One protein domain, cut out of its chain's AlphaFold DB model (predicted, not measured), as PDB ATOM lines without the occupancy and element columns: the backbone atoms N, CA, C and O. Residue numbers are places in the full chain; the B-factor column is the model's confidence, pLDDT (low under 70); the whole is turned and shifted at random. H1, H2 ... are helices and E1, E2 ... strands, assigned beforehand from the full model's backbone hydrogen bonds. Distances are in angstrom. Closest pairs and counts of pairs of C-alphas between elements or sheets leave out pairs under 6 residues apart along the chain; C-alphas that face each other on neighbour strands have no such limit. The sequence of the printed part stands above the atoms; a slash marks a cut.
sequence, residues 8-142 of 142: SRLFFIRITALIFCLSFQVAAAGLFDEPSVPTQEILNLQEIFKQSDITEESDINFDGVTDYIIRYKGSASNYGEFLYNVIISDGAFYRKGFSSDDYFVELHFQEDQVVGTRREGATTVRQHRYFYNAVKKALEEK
ATOM      1  N   SER A   8     345.954-130.059  81.133       44.31
ATOM      2  CA  SER A   8     345.753-131.431  81.621       44.31
ATOM      3  C   SER A   8     346.894-132.396  81.279       44.31
ATOM      4  O   SER A   8     347.090-133.383  81.980       44.31
ATOM      5  N   ARG A   9     347.663-132.145  80.208       40.88
ATOM      6  CA  ARG A   9     348.683-133.097  79.714       40.88
ATOM      7  C   ARG A   9     349.990-133.090  80.509       40.88
ATOM      8  O   ARG A   9     350.652-134.120  80.576       40.88
ATOM      9  N   LEU A  10     350.349-131.973  81.143       45.06
ATOM     10  CA  LEU A  10     351.586-131.860  81.931       45.06
ATOM     11  C   LEU A  10     351.484-132.493  83.328       45.06
ATOM     12  O   LEU A  10     352.508-132.872  83.895       45.06
ATOM     13  N   PHE A  11     350.272-132.648  83.870       42.41
ATOM     14  CA  PHE A  11     350.081-133.209  85.210       42.41
ATOM     15  C   PHE A  11     350.232-134.737  85.239       42.41
ATOM     16  O   PHE A  11     350.877-135.271  86.140       42.41
ATOM     17  N   PHE A  12     349.734-135.444  84.217       40.59
ATOM     18  CA  PHE A  12     349.883-136.903  84.135       40.59
ATOM     19  C   PHE A  12     351.345-137.342  83.979       40.59
ATOM     20  O   PHE A  12     351.757-138.287  84.642       40.59
ATOM     21  N   ILE A  13     352.159-136.618  83.198       47.28
ATOM     22  CA  ILE A  13     353.574-136.969  82.954       47.28
ATOM     23  C   ILE A  13     354.403-136.985  84.254       47.28
ATOM     24  O   ILE A  13     355.314-137.800  84.393       47.28
ATOM     25  N   ARG A  14     354.077-136.131  85.237       38.28
ATOM     26  CA  ARG A  14     354.786-136.101  86.531       38.28
ATOM     27  C   ARG A  14     354.377-137.222  87.487       38.28
ATOM     28  O   ARG A  14     355.183-137.596  88.332       38.28
ATOM     29  N   ILE A  15     353.175-137.782  87.346       44.00
ATOM     30  CA  ILE A  15     352.712-138.896  88.188       44.00
ATOM     31  C   ILE A  15     353.253-140.232  87.656       44.00
ATOM     32  O   ILE A  15     353.686-141.066  88.449       44.00
ATOM     33  N   THR A  16     353.348-140.423  86.333       43.09
ATOM     34  CA  THR A  16     353.938-141.653  85.765       43.09
ATOM     35  C   THR A  16     355.420-141.814  86.116       43.09
ATOM     36  O   THR A  16     355.871-142.934  86.344       43.09
ATOM     37  N   ALA A  17     356.169-140.709  86.219       40.12
ATOM     38  CA  ALA A  17     357.570-140.730  86.643       40.12
ATOM     39  C   ALA A  17     357.754-141.178  88.107       40.12
ATOM     40  O   ALA A  17     358.753-141.812  88.425       40.12
ATOM     41  N   LEU A  18     356.786-140.889  88.986       38.44
ATOM     42  CA  LEU A  18     356.850-141.270  90.401       38.44
ATOM     43  C   LEU A  18     356.489-142.750  90.626       38.44
ATOM     44  O   LEU A  18     357.007-143.380  91.542       38.44
ATOM     45  N   ILE A  19     355.627-143.318  89.777       40.12
ATOM     46  CA  ILE A  19     355.164-144.710  89.900       40.12
ATOM     47  C   ILE A  19     356.174-145.704  89.292       40.12
ATOM     48  O   ILE A  19     356.309-146.817  89.797       40.12
ATOM     49  N   PHE A  20     356.939-145.316  88.264       38.59
ATOM     50  CA  PHE A  20     357.889-146.231  87.608       38.59
ATOM     51  C   PHE A  20     359.155-146.541  88.440       38.59
ATOM     52  O   PHE A  20     359.842-147.523  88.169       38.59
ATOM     53  N   CYS A  21     359.445-145.763  89.490       36.53
ATOM     54  CA  CYS A  21     360.531-146.060  90.436       36.53
ATOM     55  C   CYS A  21     360.183-147.136  91.484       36.53
ATOM     56  O   CYS A  21     361.066-147.536  92.237       36.53
ATOM     57  N   LEU A  22     358.933-147.612  91.544       38.62
ATOM     58  CA  LEU A  22     358.503-148.679  92.466       38.62
ATOM     59  C   LEU A  22     358.498-150.081  91.830       38.62
ATOM     60  O   LEU A  22     358.342-151.078  92.531       38.62
ATOM     61  N   SER A  23     358.678-150.178  90.512       37.34
ATOM     62  CA  SER A  23     358.773-151.451  89.793       37.34
ATOM     63  C   SER A  23     360.216-151.961  89.722       37.34
ATOM     64  O   SER A  23     361.115-151.217  89.340       37.34
ATOM     65  N   PHE A  24     360.402-153.257  90.007       41.72
ATOM     66  CA  PHE A  24     361.682-153.989  90.031       41.72
ATOM     67  C   PHE A  24     362.589-153.726  91.244       41.72
ATOM     68  O   PHE A  24     363.791-153.492  91.109       41.72
ATOM     69  N   GLN A  25     362.031-153.903  92.446       39.28
ATOM     70  CA  GLN A  25     362.821-154.447  93.552       39.28
ATOM     71  C   GLN A  25     363.203-155.889  93.189       39.28
ATOM     72  O   GLN A  25     362.385-156.803  93.279       39.28
ATOM     73  N   VAL A  26     364.433-156.082  92.718       43.53
ATOM     74  CA  VAL A  26     365.009-157.420  92.580       43.53
ATOM     75  C   VAL A  26     365.309-157.900  93.995       43.53
ATOM     76  O   VAL A  26     366.166-157.322  94.663       43.53
ATOM     77  N   ALA A  27     364.598-158.933  94.456       44.12
ATOM     78  CA  ALA A  27     365.053-159.706  95.603       44.12
ATOM     79  C   ALA A  27     366.428-160.261  95.226       44.12
ATOM     80  O   ALA A  27     366.542-161.062  94.294       44.12
ATOM     81  N   ALA A  28     367.477-159.748  95.867       50.00
ATOM     82  CA  ALA A  28     368.796-160.317  95.689       50.00
ATOM     83  C   ALA A  28     368.801-161.698  96.353       50.00
ATOM     84  O   ALA A  28     368.001-161.955  97.255       50.00
ATOM     85  N   ALA A  29     369.687-162.579  95.882       54.25
ATOM     86  CA  ALA A  29     369.913-163.872  96.517       54.25
ATOM     87  C   ALA A  29     370.068-163.668  98.033       54.25
ATOM     88  O   ALA A  29     370.764-162.742  98.459       54.25
ATOM     89  N   GLY A  30     369.367-164.475  98.825       56.16
ATOM     90  CA  GLY A  30     369.386-164.391 100.276       56.16
ATOM     91  C   GLY A  30     370.798-164.495 100.843       56.16
ATOM     92  O   GLY A  30     371.741-164.960 100.194       56.16
ATOM     93  N   LEU A  31     370.942-164.078 102.094       60.53
ATOM     94  CA  LEU A  31     372.152-164.357 102.853       60.53
ATOM     95  C   LEU A  31     372.343-165.887 102.838       60.53
ATOM     96  O   LEU A  31     371.398-166.630 103.118       60.53
ATOM     97  N   PHE A  32     373.537-166.335 102.439       65.19
ATOM     98  CA  PHE A  32     373.908-167.736 102.161       65.19
ATOM     99  C   PHE A  32     373.333-168.420 100.893       65.19
ATOM    100  O   PHE A  32     373.531-169.625 100.754       65.19
ATOM    101  N   ASP A  33     372.664-167.751  99.947       54.97
ATOM    102  CA  ASP A  33     371.913-168.457  98.876       54.97
ATOM    103  C   ASP A  33     372.740-169.158  97.768       54.97
ATOM    104  O   ASP A  33     372.158-169.874  96.949       54.97
ATOM    105  N   GLU A  34     374.074-169.047  97.720       53.53
ATOM    106  CA  GLU A  34     374.852-169.850  96.760       53.53
ATOM    107  C   GLU A  34     374.964-171.329  97.205       53.53
ATOM    108  O   GLU A  34     375.297-171.623  98.359       53.53
ATOM    109  N   PRO A  35     374.680-172.305  96.316       43.78
ATOM    110  CA  PRO A  35     374.492-173.705  96.709       43.78
ATOM    111  C   PRO A  35     375.786-174.522  96.883       43.78
ATOM    112  O   PRO A  35     375.697-175.715  97.166       43.78
ATOM    113  N   SER A  36     376.979-173.949  96.667       43.41
ATOM    114  CA  SER A  36     378.210-174.750  96.551       43.41
ATOM    115  C   SER A  36     379.525-173.986  96.794       43.41
ATOM    116  O   SER A  36     380.391-173.963  95.917       43.41
ATOM    117  N   VAL A  37     379.713-173.384  97.973       45.38
ATOM    118  CA  VAL A  37     381.018-172.816  98.380       45.38
ATOM    119  C   VAL A  37     381.492-173.466  99.688       45.38
ATOM    120  O   VAL A  37     380.695-173.562 100.622       45.38
ATOM    121  N   PRO A  38     382.757-173.928  99.795       43.34
ATOM    122  CA  PRO A  38     383.300-174.436 101.051       43.34
ATOM    123  C   PRO A  38     383.320-173.337 102.117       43.34
ATOM    124  O   PRO A  38     383.925-172.291 101.899       43.34
ATOM    125  N   THR A  39     382.640-173.604 103.234       56.94
ATOM    126  CA  THR A  39     382.655-172.860 104.505       56.94
ATOM    127  C   THR A  39     382.864-171.341 104.403       56.94
ATOM    128  O   THR A  39     383.975-170.829 104.503       56.94
ATOM    129  N   GLN A  40     381.752-170.596 104.393       71.75
ATOM    130  CA  GLN A  40     381.724-169.163 104.737       71.75
ATOM    131  C   GLN A  40     382.104-168.879 106.212       71.75
ATOM    132  O   GLN A  40     382.063-167.729 106.639       71.75
ATOM    133  N   GLU A  41     382.444-169.913 106.990       82.88
ATOM    134  CA  GLU A  41     382.880-169.855 108.386       82.88
ATOM    135  C   GLU A  41     384.116-168.963 108.584       82.88
ATOM    136  O   GLU A  41     385.106-169.021 107.852       82.88
ATOM    137  N   ILE A  42     384.065-168.141 109.627       86.25
ATOM    138  CA  ILE A  42     385.098-167.183 109.998       86.25
ATOM    139  C   ILE A  42     385.896-167.752 111.171       86.25
ATOM    140  O   ILE A  42     385.556-167.578 112.339       86.25
ATOM    141  N   LEU A  43     387.027-168.379 110.845       86.81
ATOM    142  CA  LEU A  43     387.953-168.953 111.830       86.81
ATOM    143  C   LEU A  43     388.678-167.897 112.688       86.81
ATOM    144  O   LEU A  43     389.241-168.224 113.732       86.81
ATOM    145  N   ASN A  44     388.727-166.633 112.247       89.25
ATOM    146  CA  ASN A  44     389.401-165.551 112.970       89.25
ATOM    147  C   ASN A  44     388.733-164.188 112.727       89.25
ATOM    148  O   ASN A  44     389.184-163.381 111.911       89.25
ATOM    149  N   LEU A  45     387.664-163.923 113.481       91.25
ATOM    150  CA  LEU A  45     386.914-162.665 113.431       91.25
ATOM    151  C   LEU A  45     387.782-161.437 113.770       91.25
ATOM    152  O   LEU A  45     387.662-160.385 113.145       91.25
ATOM    153  N   GLN A  46     388.712-161.589 114.717       93.12
ATOM    154  CA  GLN A  46     389.584-160.505 115.181       93.12
ATOM    155  C   GLN A  46     390.551-160.014 114.098       93.12
ATOM    156  O   GLN A  46     390.880-158.830 114.058       93.12
ATOM    157  N   GLU A  47     391.012-160.890 113.203       91.69
ATOM    158  CA  GLU A  47     391.847-160.473 112.072       91.69
ATOM    159  C   GLU A  47     391.039-159.688 111.032       91.69
ATOM    160  O   GLU A  47     391.523-158.677 110.525       91.69
ATOM    161  N   ILE A  48     389.778-160.069 110.794       91.50
ATOM    162  CA  ILE A  48     388.876-159.309 109.920       91.50
ATOM    163  C   ILE A  48     388.650-157.900 110.487       91.50
ATOM    164  O   ILE A  48     388.857-156.924 109.770       91.50
ATOM    165  N   PHE A  49     388.344-157.763 111.782       94.69
ATOM    166  CA  PHE A  49     388.116-156.460 112.430       94.69
ATOM    167  C   PHE A  49     389.348-155.533 112.476       94.69
ATOM    168  O   PHE A  49     389.210-154.311 112.559       94.69
ATOM    169  N   LYS A  50     390.578-156.052 112.355       95.75
ATOM    170  CA  LYS A  50     391.753-155.182 112.128       95.75
ATOM    171  C   LYS A  50     391.701-154.525 110.750       95.75
ATOM    172  O   LYS A  50     392.073-153.356 110.617       95.75
ATOM    173  N   GLN A  51     391.227-155.263 109.750       94.62
ATOM    174  CA  GLN A  51     391.213-154.899 108.332       94.62
ATOM    175  C   GLN A  51     389.918-154.188 107.896       94.62
ATOM    176  O   GLN A  51     389.895-153.568 106.834       94.62
ATOM    177  N   SER A  52     388.866-154.211 108.714       96.12
ATOM    178  CA  SER A  52     387.587-153.536 108.470       96.12
ATOM    179  C   SER A  52     387.207-152.547 109.574       96.12
ATOM    180  O   SER A  52     387.774-152.558 110.665       96.12
ATOM    181  N   ASP A  53     386.260-151.666 109.276       96.75
ATOM    182  CA  ASP A  53     385.455-150.958 110.268       96.75
ATOM    183  C   ASP A  53     384.124-151.709 110.421       96.75
ATOM    184  O   ASP A  53     383.538-152.116 109.414       96.75
ATOM    185  N   ILE A  54     383.625-151.867 111.649       97.06
ATOM    186  CA  ILE A  54     382.221-152.238 111.879       97.06
ATOM    187  C   ILE A  54     381.397-150.978 111.606       97.06
ATOM    188  O   ILE A  54     381.653-149.934 112.211       97.06
ATOM    189  N   THR A  55     380.461-151.042 110.662       96.44
ATOM    190  CA  THR A  55     379.579-149.907 110.340       96.44
ATOM    191  C   THR A  55     378.224-150.013 111.018       96.44
ATOM    192  O   THR A  55     377.605-148.982 111.259       96.44
ATOM    193  N   GLU A  56     377.777-151.230 111.331       97.06
ATOM    194  CA  GLU A  56     376.534-151.479 112.060       97.06
ATOM    195  C   GLU A  56     376.598-152.816 112.812       97.06
ATOM    196  O   GLU A  56     377.274-153.749 112.370       97.06
ATOM    197  N   GLU A  57     375.881-152.890 113.931       96.38
ATOM    198  CA  GLU A  57     375.718-154.064 114.792       96.38
ATOM    199  C   GLU A  57     374.215-154.313 114.979       96.38
ATOM    200  O   GLU A  57     373.471-153.368 115.252       96.38
ATOM    201  N   SER A  58     373.758-155.554 114.823       93.69
ATOM    202  CA  SER A  58     372.353-155.952 115.009       93.69
ATOM    203  C   SER A  58     372.266-157.431 115.409       93.69
ATOM    204  O   SER A  58     373.286-158.068 115.638       93.69
ATOM    205  N   ASP A  59     371.061-157.976 115.502       90.56
ATOM    206  CA  ASP A  59     370.768-159.412 115.581       90.56
ATOM    207  C   ASP A  59     369.682-159.668 114.523       90.56
ATOM    208  O   ASP A  59     368.511-159.345 114.739       90.56
ATOM    209  N   ILE A  60     370.085-160.100 113.319       86.88
ATOM    210  CA  ILE A  60     369.168-160.268 112.172       86.88
ATOM    211  C   ILE A  60     368.496-161.643 112.175       86.88
ATOM    212  O   ILE A  60     367.452-161.834 111.548       86.88
ATOM    213  N   ASN A  61     369.112-162.617 112.846       83.50
ATOM    214  CA  ASN A  61     368.653-164.001 112.874       83.50
ATOM    215  C   ASN A  61     367.843-164.345 114.145       83.50
ATOM    216  O   ASN A  61     367.213-165.406 114.190       83.50
ATOM    217  N   PHE A  62     367.813-163.433 115.123       84.88
ATOM    218  CA  PHE A  62     367.173-163.535 116.436       84.88
ATOM    219  C   PHE A  62     367.724-164.671 117.321       84.88
ATOM    220  O   PHE A  62     366.978-165.251 118.120       84.88
ATOM    221  N   ASP A  63     369.014-165.006 117.194       84.12
ATOM    222  CA  ASP A  63     369.703-166.011 118.019       84.12
ATOM    223  C   ASP A  63     370.314-165.445 119.317       84.12
ATOM    224  O   ASP A  63     370.707-166.212 120.202       84.12
ATOM    225  N   GLY A  64     370.305-164.117 119.488       88.62
ATOM    226  CA  GLY A  64     370.820-163.423 120.668       88.62
ATOM    227  C   GLY A  64     372.327-163.149 120.639       88.62
ATOM    228  O   GLY A  64     372.869-162.656 121.636       88.62
ATOM    229  N   VAL A  65     373.011-163.453 119.534       90.94
ATOM    230  CA  VAL A  65     374.405-163.086 119.264       90.94
ATOM    231  C   VAL A  65     374.440-161.917 118.275       90.94
ATOM    232  O   VAL A  65     373.602-161.795 117.393       90.94
ATOM    233  N   THR A  66     375.408-161.016 118.438       94.00
ATOM    234  CA  THR A  66     375.533-159.838 117.572       94.00
ATOM    235  C   THR A  66     376.091-160.198 116.197       94.00
ATOM    236  O   THR A  66     377.184-160.750 116.085       94.00
ATOM    237  N   ASP A  67     375.370-159.788 115.163       93.25
ATOM    238  CA  ASP A  67     375.774-159.754 113.766       93.25
ATOM    239  C   ASP A  67     376.351-158.378 113.399       93.25
ATOM    240  O   ASP A  67     375.998-157.345 113.976       93.25
ATOM    241  N   TYR A  68     377.216-158.343 112.388       95.81
ATOM    242  CA  TYR A  68     377.980-157.156 112.007       95.81
ATOM    243  C   TYR A  68     377.859-156.867 110.515       95.81
ATOM    244  O   TYR A  68     378.060-157.756 109.687       95.81
ATOM    245  N   ILE A  69     377.674-155.602 110.150       96.50
ATOM    246  CA  ILE A  69     378.045-155.129 108.814       96.50
ATOM    247  C   ILE A  69     379.453-154.551 108.904       96.50
ATOM    248  O   ILE A  69     379.731-153.657 109.709       96.50
ATOM    249  N   ILE A  70     380.352-155.071 108.068       96.62
ATOM    250  CA  ILE A  70     381.745-154.635 107.996       96.62
ATOM    251  C   ILE A  70     382.047-153.941 106.673       96.62
ATOM    252  O   ILE A  70     381.599-154.368 105.609       96.62
ATOM    253  N   ARG A  71     382.889-152.910 106.735       96.44
ATOM    254  CA  ARG A  71     383.443-152.192 105.583       96.44
ATOM    255  C   ARG A  71     384.961-152.306 105.587       96.44
ATOM    256  O   ARG A  71     385.602-151.908 106.556       96.44
ATOM    257  N   TYR A  72     385.569-152.804 104.517       95.06
ATOM    258  CA  TYR A  72     387.024-152.983 104.468       95.06
ATOM    259  C   TYR A  72     387.777-151.643 104.387       95.06
ATOM    260  O   TYR A  72     387.444-150.764 103.586       95.06
ATOM    261  N   LYS A  73     388.824-151.478 105.202       93.69
ATOM    262  CA  LYS A  73     389.649-150.260 105.245       93.69
ATOM    263  C   LYS A  73     390.410-150.091 103.932       93.69
ATOM    264  O   LYS A  73     390.955-151.044 103.387       93.69
ATOM    265  N   GLY A  74     390.442-148.864 103.410       92.94
ATOM    266  CA  GLY A  74     391.111-148.557 102.140       92.94
ATOM    267  C   GLY A  74     390.430-149.122 100.884       92.94
ATOM    268  O   GLY A  74     390.963-148.948  99.795       92.94
ATOM    269  N   SER A  75     389.249-149.743 101.000       94.88
ATOM    270  CA  SER A  75     388.508-150.338  99.872       94.88
ATOM    271  C   SER A  75     387.697-149.339  99.030       94.88
ATOM    272  O   SER A  75     386.784-149.736  98.311       94.88
ATOM    273  N   ALA A  76     387.986-148.040  99.127       94.38
ATOM    274  CA  ALA A  76     387.241-147.015  98.404       94.38
ATOM    275  C   ALA A  76     387.451-147.147  96.887       94.38
ATOM    276  O   ALA A  76     388.565-147.011  96.379       94.38
ATOM    277  N   SER A  77     386.363-147.370  96.158       90.06
ATOM    278  CA  SER A  77     386.327-147.302  94.701       90.06
ATOM    279  C   SER A  77     386.419-145.856  94.199       90.06
ATOM    280  O   SER A  77     386.086-144.894  94.898       90.06
ATOM    281  N   ASN A  78     386.734-145.701  92.912       88.06
ATOM    282  CA  ASN A  78     386.716-144.408  92.220       88.06
ATOM    283  C   ASN A  78     385.313-143.764  92.116       88.06
ATOM    284  O   ASN A  78     385.200-142.642  91.626       88.06
ATOM    285  N   TYR A  79     384.249-144.455  92.548       86.00
ATOM    286  CA  TYR A  79     382.857-144.004  92.443       86.00
ATOM    287  C   TYR A  79     382.152-143.831  93.801       86.00
ATOM    288  O   TYR A  79     380.928-143.657  93.840       86.00
ATOM    289  N   GLY A  80     382.911-143.843  94.904       86.94
ATOM    290  CA  GLY A  80     382.407-143.615  96.266       86.94
ATOM    291  C   GLY A  80     381.811-144.844  96.958       86.94
ATOM    292  O   GLY A  80     381.295-144.723  98.062       86.94
ATOM    293  N   GLU A  81     381.883-146.014  96.326       93.19
ATOM    294  CA  GLU A  81     381.507-147.308  96.910       93.19
ATOM    295  C   GLU A  81     382.685-147.914  97.681       93.19
ATOM    296  O   GLU A  81     383.838-147.686  97.307       93.19
ATOM    297  N   PHE A  82     382.405-148.732  98.692       96.19
ATOM    298  CA  PHE A  82     383.390-149.494  99.467       96.19
ATOM    299  C   PHE A  82     383.086-150.993  99.378       96.19
ATOM    300  O   PHE A  82     381.950-151.369  99.085       96.19
ATOM    301  N   LEU A  83     384.072-151.848  99.663       95.12
ATOM    302  CA  LEU A  83     383.820-153.278  99.857       95.12
ATOM    303  C   LEU A  83     383.179-153.511 101.224       95.12
ATOM    304  O   LEU A  83     383.760-153.155 102.256       95.12
ATOM    305  N   TYR A  84     382.024-154.166 101.214       94.88
ATOM    306  CA  TYR A  84     381.318-154.610 102.408       94.88
ATOM    307  C   TYR A  84     381.162-156.133 102.444       94.88
ATOM    308  O   TYR A  84     381.149-156.808 101.412       94.88
ATOM    309  N   ASN A  85     380.966-156.658 103.652       92.69
ATOM    310  CA  ASN A  85     380.315-157.946 103.872       92.69
ATOM    311  C   ASN A  85     379.465-157.885 105.150       92.69
ATOM    312  O   ASN A  85     379.594-156.962 105.959       92.69
ATOM    313  N   VAL A  86     378.612-158.883 105.328       92.25
ATOM    314  CA  VAL A  86     377.851-159.128 106.552       92.25
ATOM    315  C   VAL A  86     378.518-160.300 107.267       92.25
ATOM    316  O   VAL A  86     378.904-161.275 106.625       92.25
ATOM    317  N   ILE A  87     378.668-160.223 108.579       92.44
ATOM    318  CA  ILE A  87     379.127-161.319 109.426       92.44
ATOM    319  C   ILE A  87     377.966-161.682 110.333       92.44
ATOM    320  O   ILE A  87     377.497-160.833 111.081       92.44
ATOM    321  N   ILE A  88     377.513-162.925 110.239       89.75
ATOM    322  CA  ILE A  88     376.316-163.406 110.923       89.75
ATOM    323  C   ILE A  88     376.710-164.588 111.804       89.75
ATOM    324  O   ILE A  88     377.481-165.450 111.367       89.75
ATOM    325  N   SER A  89     376.220-164.627 113.033       87.56
ATOM    326  CA  SER A  89     376.324-165.795 113.903       87.56
ATOM    327  C   SER A  89     375.420-166.931 113.399       87.56
ATOM    328  O   SER A  89     374.431-166.719 112.691       87.56
ATOM    329  N   ASP A  90     375.742-168.173 113.750       76.50
ATOM    330  CA  ASP A  90     374.763-169.265 113.767       76.50
ATOM    331  C   ASP A  90     374.499-169.833 115.173       76.50
ATOM    332  O   ASP A  90     373.706-170.766 115.319       76.50
ATOM    333  N   GLY A  91     375.115-169.241 116.199       75.88
ATOM    334  CA  GLY A  91     375.079-169.674 117.595       75.88
ATOM    335  C   GLY A  91     376.262-170.565 117.992       75.88
ATOM    336  O   GLY A  91     376.537-170.709 119.185       75.88
ATOM    337  N   ALA A  92     376.996-171.128 117.026       78.94
ATOM    338  CA  ALA A  92     378.210-171.915 117.257       78.94
ATOM    339  C   ALA A  92     379.466-171.233 116.689       78.94
ATOM    340  O   ALA A  92     380.527-171.266 117.319       78.94
ATOM    341  N   PHE A  93     379.352-170.603 115.520       84.00
ATOM    342  CA  PHE A  93     380.422-169.873 114.845       84.00
ATOM    343  C   PHE A  93     379.877-168.677 114.050       84.00
ATOM    344  O   PHE A  93     378.672-168.466 113.926       84.00
ATOM    345  N   TYR A  94     380.788-167.858 113.526       88.88
ATOM    346  CA  TYR A  94     380.456-166.747 112.634       88.88
ATOM    347  C   TYR A  94     380.630-167.161 111.176       88.88
ATOM    348  O   TYR A  94     381.567-167.889 110.843       88.88
ATOM    349  N   ARG A  95     379.779-166.648 110.288       87.44
ATOM    350  CA  ARG A  95     379.831-166.870 108.839       87.44
ATOM    351  C   ARG A  95     379.747-165.545 108.080       87.44
ATOM    352  O   ARG A  95     379.078-164.616 108.526       87.44
ATOM    353  N   LYS A  96     380.373-165.454 106.904       86.94
ATOM    354  CA  LYS A  96     380.081-164.383 105.934       86.94
ATOM    355  C   LYS A  96     378.671-164.578 105.362       86.94
ATOM    356  O   LYS A  96     378.346-165.674 104.915       86.94
ATOM    357  N   GLY A  97     377.855-163.527 105.345       82.62
ATOM    358  CA  GLY A  97     376.502-163.542 104.776       82.62
ATOM    359  C   GLY A  97     376.496-163.528 103.244       82.62
ATOM    360  O   GLY A  97     375.660-164.190 102.626       82.62
ATOM    361  N   PHE A  98     377.462-162.842 102.622       83.62
ATOM    362  CA  PHE A  98     377.697-162.889 101.174       83.62
ATOM    363  C   PHE A  98     378.829-163.869 100.834       83.62
ATOM    364  O   PHE A  98     379.783-164.020 101.603       83.62
ATOM    365  N   SER A  99     378.747-164.545  99.683       75.38
ATOM    366  CA  SER A  99     379.788-165.480  99.222       75.38
ATOM    367  C   SER A  99     381.068-164.767  98.769       75.38
ATOM    368  O   SER A  99     382.165-165.300  98.940       75.38
ATOM    369  N   SER A 100     380.943-163.535  98.275       80.12
ATOM    370  CA  SER A 100     382.045-162.627  97.950       80.12
ATOM    371  C   SER A 100     381.898-161.288  98.669       80.12
ATOM    372  O   SER A 100     380.788-160.838  98.944       80.12
ATOM    373  N   ASP A 101     383.025-160.625  98.935       85.00
ATOM    374  CA  ASP A 101     383.027-159.218  99.345       85.00
ATOM    375  C   ASP A 101     382.629-158.356  98.142       85.00
ATOM    376  O   ASP A 101     383.173-158.537  97.050       85.00
ATOM    377  N   ASP A 102     381.669-157.452  98.324       88.31
ATOM    378  CA  ASP A 102     380.972-156.800  97.211       88.31
ATOM    379  C   ASP A 102     380.917-155.275  97.403       88.31
ATOM    380  O   ASP A 102     380.977-154.775  98.531       88.31
ATOM    381  N   TYR A 103     380.841-154.516  96.305       92.25
ATOM    382  CA  TYR A 103     380.834-153.048  96.361       92.25
ATOM    383  C   TYR A 103     379.434-152.477  96.616       92.25
ATOM    384  O   TYR A 103     378.485-152.771  95.882       92.25
ATOM    385  N   PHE A 104     379.343-151.599  97.618       94.50
ATOM    386  CA  PHE A 104     378.141-150.838  97.962       94.50
ATOM    387  C   PHE A 104     378.481-149.370  98.248       94.50
ATOM    388  O   PHE A 104     379.549-149.052  98.777       94.50
ATOM    389  N   VAL A 105     377.546-148.472  97.938       94.38
ATOM    390  CA  VAL A 105     377.554-147.071  98.397       94.38
ATOM    391  C   VAL A 105     377.294-147.022  99.906       94.38
ATOM    392  O   VAL A 105     377.947-146.285 100.636       94.38
ATOM    393  N   GLU A 106     376.345-147.840 100.356       94.25
ATOM    394  CA  GLU A 106     375.922-148.015 101.745       94.25
ATOM    395  C   GLU A 106     375.312-149.417 101.898       94.25
ATOM    396  O   GLU A 106     374.713-149.952 100.959       94.25
ATOM    397  N   LEU A 107     375.453-149.994 103.086       94.94
ATOM    398  CA  LEU A 107     374.870-151.273 103.478       94.94
ATOM    399  C   LEU A 107     374.425-151.137 104.937       94.94
ATOM    400  O   LEU A 107     375.223-150.680 105.755       94.94
ATOM    401  N   HIS A 108     373.172-151.478 105.234       95.25
ATOM    402  CA  HIS A 108     372.592-151.356 106.574       95.25
ATOM    403  C   HIS A 108     371.641-152.511 106.903       95.25
ATOM    404  O   HIS A 108     371.109-153.171 106.002       95.25
ATOM    405  N   PHE A 109     371.413-152.750 108.191       92.25
ATOM    406  CA  PHE A 109     370.365-153.641 108.674       92.25
ATOM    407  C   PHE A 109     369.001-152.927 108.624       92.25
ATOM    408  O   PHE A 109     368.878-151.730 108.886       92.25
ATOM    409  N   GLN A 110     367.947-153.658 108.270       89.44
ATOM    410  CA  GLN A 110     366.566-153.180 108.319       89.44
ATOM    411  C   GLN A 110     365.667-154.359 108.677       89.44
ATOM    412  O   GLN A 110     365.368-155.173 107.817       89.44
ATOM    413  N   GLU A 111     365.201-154.433 109.924       84.00
ATOM    414  CA  GLU A 111     364.350-155.540 110.394       84.00
ATOM    415  C   GLU A 111     365.053-156.907 110.197       84.00
ATOM    416  O   GLU A 111     366.128-157.106 110.752       84.00
ATOM    417  N   ASP A 112     364.481-157.827 109.415       77.12
ATOM    418  CA  ASP A 112     364.970-159.193 109.143       77.12
ATOM    419  C   ASP A 112     365.816-159.321 107.850       77.12
ATOM    420  O   ASP A 112     366.081-160.421 107.347       77.12
ATOM    421  N   GLN A 113     366.234-158.189 107.282       86.00
ATOM    422  CA  GLN A 113     366.931-158.097 105.996       86.00
ATOM    423  C   GLN A 113     368.113-157.121 106.058       86.00
ATOM    424  O   GLN A 113     368.130-156.141 106.804       86.00
ATOM    425  N   VAL A 114     369.104-157.366 105.204       90.56
ATOM    426  CA  VAL A 114     370.169-156.406 104.897       90.56
ATOM    427  C   VAL A 114     369.774-155.638 103.640       90.56
ATOM    428  O   VAL A 114     369.328-156.226 102.649       90.56
ATOM    429  N   VAL A 115     369.944-154.318 103.658       91.62
ATOM    430  CA  VAL A 115     369.610-153.429 102.542       91.62
ATOM    431  C   VAL A 115     370.869-152.720 102.067       91.62
ATOM    432  O   VAL A 115     371.530-152.009 102.822       91.62
ATOM    433  N   GLY A 116     371.211-152.932 100.797       93.06
ATOM    434  CA  GLY A 116     372.419-152.395 100.179       93.06
ATOM    435  C   GLY A 116     372.115-151.531  98.967       93.06
ATOM    436  O   GLY A 116     371.437-151.976  98.039       93.06
ATOM    437  N   THR A 117     372.657-150.317  98.932       93.19
ATOM    438  CA  THR A 117     372.591-149.444  97.755       93.19
ATOM    439  C   THR A 117     373.841-149.670  96.904       93.19
ATOM    440  O   THR A 117     374.954-149.374  97.335       93.19
ATOM    441  N   ARG A 118     373.671-150.193  95.686       90.75
ATOM    442  CA  ARG A 118     374.754-150.504  94.733       90.75
ATOM    443  C   ARG A 118     374.701-149.587  93.523       90.75
ATOM    444  O   ARG A 118     373.623-149.117  93.150       90.75
ATOM    445  N   ARG A 119     375.836-149.363  92.861       87.56
ATOM    446  CA  ARG A 119     375.881-148.690  91.561       87.56
ATOM    447  C   ARG A 119     375.683-149.686  90.418       87.56
ATOM    448  O   ARG A 119     376.422-150.654  90.290       87.56
ATOM    449  N   GLU A 120     374.731-149.401  89.533       86.81
ATOM    450  CA  GLU A 120     374.509-150.166  88.288       86.81
ATOM    451  C   GLU A 120     374.975-149.403  87.030       86.81
ATOM    452  O   GLU A 120     374.875-149.896  85.909       86.81
ATOM    453  N   GLY A 121     375.490-148.180  87.188       80.94
ATOM    454  CA  GLY A 121     376.041-147.384  86.092       80.94
ATOM    455  C   GLY A 121     376.590-146.036  86.554       80.94
ATOM    456  O   GLY A 121     376.507-145.683  87.729       80.94
ATOM    457  N   ALA A 122     377.124-145.240  85.622       78.50
ATOM    458  CA  ALA A 122     377.818-143.981  85.933       78.50
ATOM    459  C   ALA A 122     377.022-143.027  86.852       78.50
ATOM    460  O   ALA A 122     377.601-142.378  87.721       78.50
ATOM    461  N   THR A 123     375.694-142.981  86.707       79.44
ATOM    462  CA  THR A 123     374.791-142.122  87.496       79.44
ATOM    463  C   THR A 123     373.658-142.878  88.190       79.44
ATOM    464  O   THR A 123     372.811-142.245  88.813       79.44
ATOM    465  N   THR A 124     373.609-144.208  88.077       86.81
ATOM    466  CA  THR A 124     372.471-145.017  88.538       86.81
ATOM    467  C   THR A 124     372.859-145.830  89.760       86.81
ATOM    468  O   THR A 124     373.808-146.612  89.706       86.81
ATOM    469  N   VAL A 125     372.085-145.677  90.833       88.06
ATOM    470  CA  VAL A 125     372.131-146.540  92.017       88.06
ATOM    471  C   VAL A 125     370.806-147.282  92.175       88.06
ATOM    472  O   VAL A 125     369.751-146.746  91.828       88.06
ATOM    473  N   ARG A 126     370.858-148.509  92.695       88.31
ATOM    474  CA  ARG A 126     369.694-149.345  93.014       88.31
ATOM    475  C   ARG A 126     369.831-149.892  94.432       88.31
ATOM    476  O   ARG A 126     370.928-150.222  94.871       88.31
ATOM    477  N   GLN A 127     368.705-149.995  95.136       90.75
ATOM    478  CA  GLN A 127     368.621-150.715  96.404       90.75
ATOM    479  C   GLN A 127     368.354-152.202  96.161       90.75
ATOM    480  O   GLN A 127     367.447-152.566  95.409       90.75
ATOM    481  N   HIS A 128     369.124-153.039  96.842       87.50
ATOM    482  CA  HIS A 128     369.005-154.489  96.875       87.50
ATOM    483  C   HIS A 128     368.639-154.912  98.298       87.50
ATOM    484  O   HIS A 128     369.165-154.360  99.265       87.50
ATOM    485  N   ARG A 129     367.725-155.876  98.414       87.19
ATOM    486  CA  ARG A 129     367.266-156.447  99.686       87.19
ATOM    487  C   ARG A 129     367.725-157.895  99.754       87.19
ATOM    488  O   ARG A 129     367.475-158.644  98.806       87.19
ATOM    489  N   TYR A 130     368.392-158.247 100.845       85.81
ATOM    490  CA  TYR A 130     368.977-159.558 101.108       85.81
ATOM    491  C   TYR A 130     368.340-160.118 102.378       85.81
ATOM    492  O   TYR A 130     368.564-159.599 103.470       85.81
ATOM    493  N   PHE A 131     367.520-161.154 102.235       80.88
ATOM    494  CA  PHE A 131     366.798-161.759 103.355       80.88
ATOM    495  C   PHE A 131     367.648-162.826 104.043       80.88
ATOM    496  O   PHE A 131     368.408-163.540 103.381       80.88
ATOM    497  N   TYR A 132     367.499-162.971 105.359       74.62
ATOM    498  CA  TYR A 132     368.108-164.077 106.093       74.62
ATOM    499  C   TYR A 132     367.376-165.399 105.793       74.62
ATOM    500  O   TYR A 132     366.202-165.569 106.129       74.62
ATOM    501  N   ASN A 133     368.054-166.363 105.160       70.62
ATOM    502  CA  ASN A 133     367.446-167.645 104.794       70.62
ATOM    503  C   ASN A 133     367.470-168.658 105.959       70.62
ATOM    504  O   ASN A 133     368.225-169.634 105.959       70.62
ATOM    505  N   ALA A 134     366.591-168.452 106.944       60.50
ATOM    506  CA  ALA A 134     366.433-169.342 108.100       60.50
ATOM    507  C   ALA A 134     366.095-170.803 107.721       60.50
ATOM    508  O   ALA A 134     366.425-171.736 108.455       60.50
ATOM    509  N   VAL A 135     365.463-171.023 106.561       50.31
ATOM    510  CA  VAL A 135     365.097-172.367 106.081       50.31
ATOM    511  C   VAL A 135     366.333-173.158 105.649       50.31
ATOM    512  O   VAL A 135     366.382-174.363 105.897       50.31
ATOM    513  N   LYS A 136     367.352-172.505 105.070       54.41
ATOM    514  CA  LYS A 136     368.635-173.154 104.755       54.41
ATOM    515  C   LYS A 136     369.376-173.570 106.033       54.41
ATOM    516  O   LYS A 136     369.787-174.724 106.115       54.41
ATOM    517  N   LYS A 137     369.441-172.707 107.061       52.62
ATOM    518  CA  LYS A 137     370.022-173.053 108.382       52.62
ATOM    519  C   LYS A 137     369.383-174.323 108.964       52.62
ATOM    520  O   LYS A 137     370.075-175.302 109.218       52.62
ATOM    521  N   ALA A 138     368.050-174.371 109.034       52.00
ATOM    522  CA  ALA A 138     367.299-175.521 109.558       52.00
ATOM    523  C   ALA A 138     367.377-176.818 108.707       52.00
ATOM    524  O   ALA A 138     366.807-177.849 109.095       52.00
ATOM    525  N   LEU A 139     368.022-176.769 107.534       52.19
ATOM    526  CA  LEU A 139     368.314-177.919 106.671       52.19
ATOM    527  C   LEU A 139     369.791-178.344 106.716       52.19
ATOM    528  O   LEU A 139     370.060-179.515 106.478       52.19
ATOM    529  N   GLU A 140     370.722-177.441 107.039       50.50
ATOM    530  CA  GLU A 140     372.139-177.773 107.282       50.50
ATOM    531  C   GLU A 140     372.376-178.406 108.668       50.50
ATOM    532  O   GLU A 140     373.370-179.094 108.872       50.50
ATOM    533  N   GLU A 141     371.450-178.212 109.613       49.50
ATOM    534  CA  GLU A 141     371.495-178.754 110.983       49.50
ATOM    535  C   GLU A 141     370.895-180.180 111.133       49.50
ATOM    536  O   GLU A 141     370.609-180.610 112.254       49.50
ATOM    537  N   LYS A 142     370.663-180.918 110.033       42.09
ATOM    538  CA  LYS A 142     370.005-182.247 110.015       42.09
ATOM    539  C   LYS A 142     370.826-183.349 109.350       42.09
ATOM    540  O   LYS A 142     370.776-184.474 109.894       42.09
TER     541      LYS A 142
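What this domain is: This is residues 8 to 142 of the 142 residues of an uncharacterized protein of Pseudomonas sp. ALS1279 (UniProt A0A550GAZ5). A strongly twisted sheet of five strands, E1 to E5, of which E4 and E5 are short, and a smaller sheet, E6 E7 E8, form a sandwich whose best planes are 30 degrees apart; H2 packs on the larger sheet, on the side turned away from the smaller one. H1 sticks out as a long arm, and H3 sits beyond E8 at the chain's end. The printed part has 135 residues with three named helices and eight named strands, in the order H1 H2 E1 E2 E3 E4 E5 E6 E7 E8 H3, class mixed. Both sheets are antiparallel, the first branched at E3, the second in the order E6 E7 E8. The whole is loose and elongated, with a radius of gyration of the C-alphas of 17.6 A and spans of 63 by 37 by 27 A.

Where its parts are: Start in the larger sheet at C-alpha 52, (387.587, -153.536, 108.470), where E1, residues 52 to 58, begins. E2 is residues 67 to 72, E3 residues 82 to 89 over 22.9 A, E4 residues 94 to 96 and E5 residues 102 to 104. Next read E6, residues 106 to 110, E7, residues 113 to 119 over 19.4 A, and E8, residues 125 to 131 over 19.7 A. Find H1, residues 8 to 22, from C-alpha 8 at (345.753, -131.431, 81.621), 24.0 A long. H2 is residues 45 to 51; H3, residues 134 to 140, ends at (372.139, -177.773, 107.282).

How they stand to each other: Look first at E3: E2 lies on one side of it, E4 and E5 on the other side. E1 to E4 form a meander, each strand the antiparallel neighbour of the one before: N 55 and O 69 are 2.9 A apart, N 70 and O 85 2.9 A, N 88 and O 95 2.9 A. For E3 and E5, see N 84 and O 102, 2.9 A. E5 runs on into E6 at 89 degrees. E6 E7 E8 is a second meander, with N 108 and O 115 at 3.0 A and N 116 and O 128 at 2.9 A. Between the sheets, the closest C-alphas of E5 and E7 are Phe 104 and Arg 118, 4.7 A. H2 is on the larger sheet at a height of 7.7 A, its closest C-alpha pair with E2 being Gln 51 and Tyr 72, 6.0 A. H1 is apart from each strand. Every O i to N i+4 pair is within hydrogen-bond range in H3, against 2 of 3 in H2 and 3 of 11 in H1, where 5 of 12 O i to N i+3 pairs are.

The domain as a whole: Residues 8 to 23 stand free; the remaining 119 residues span 46 by 36 by 27 A. The printed part has no cut, and H1 to H2 is a long link of 22 residues. Residues 8 to 39 and 134 to 142 have pLDDT under 70.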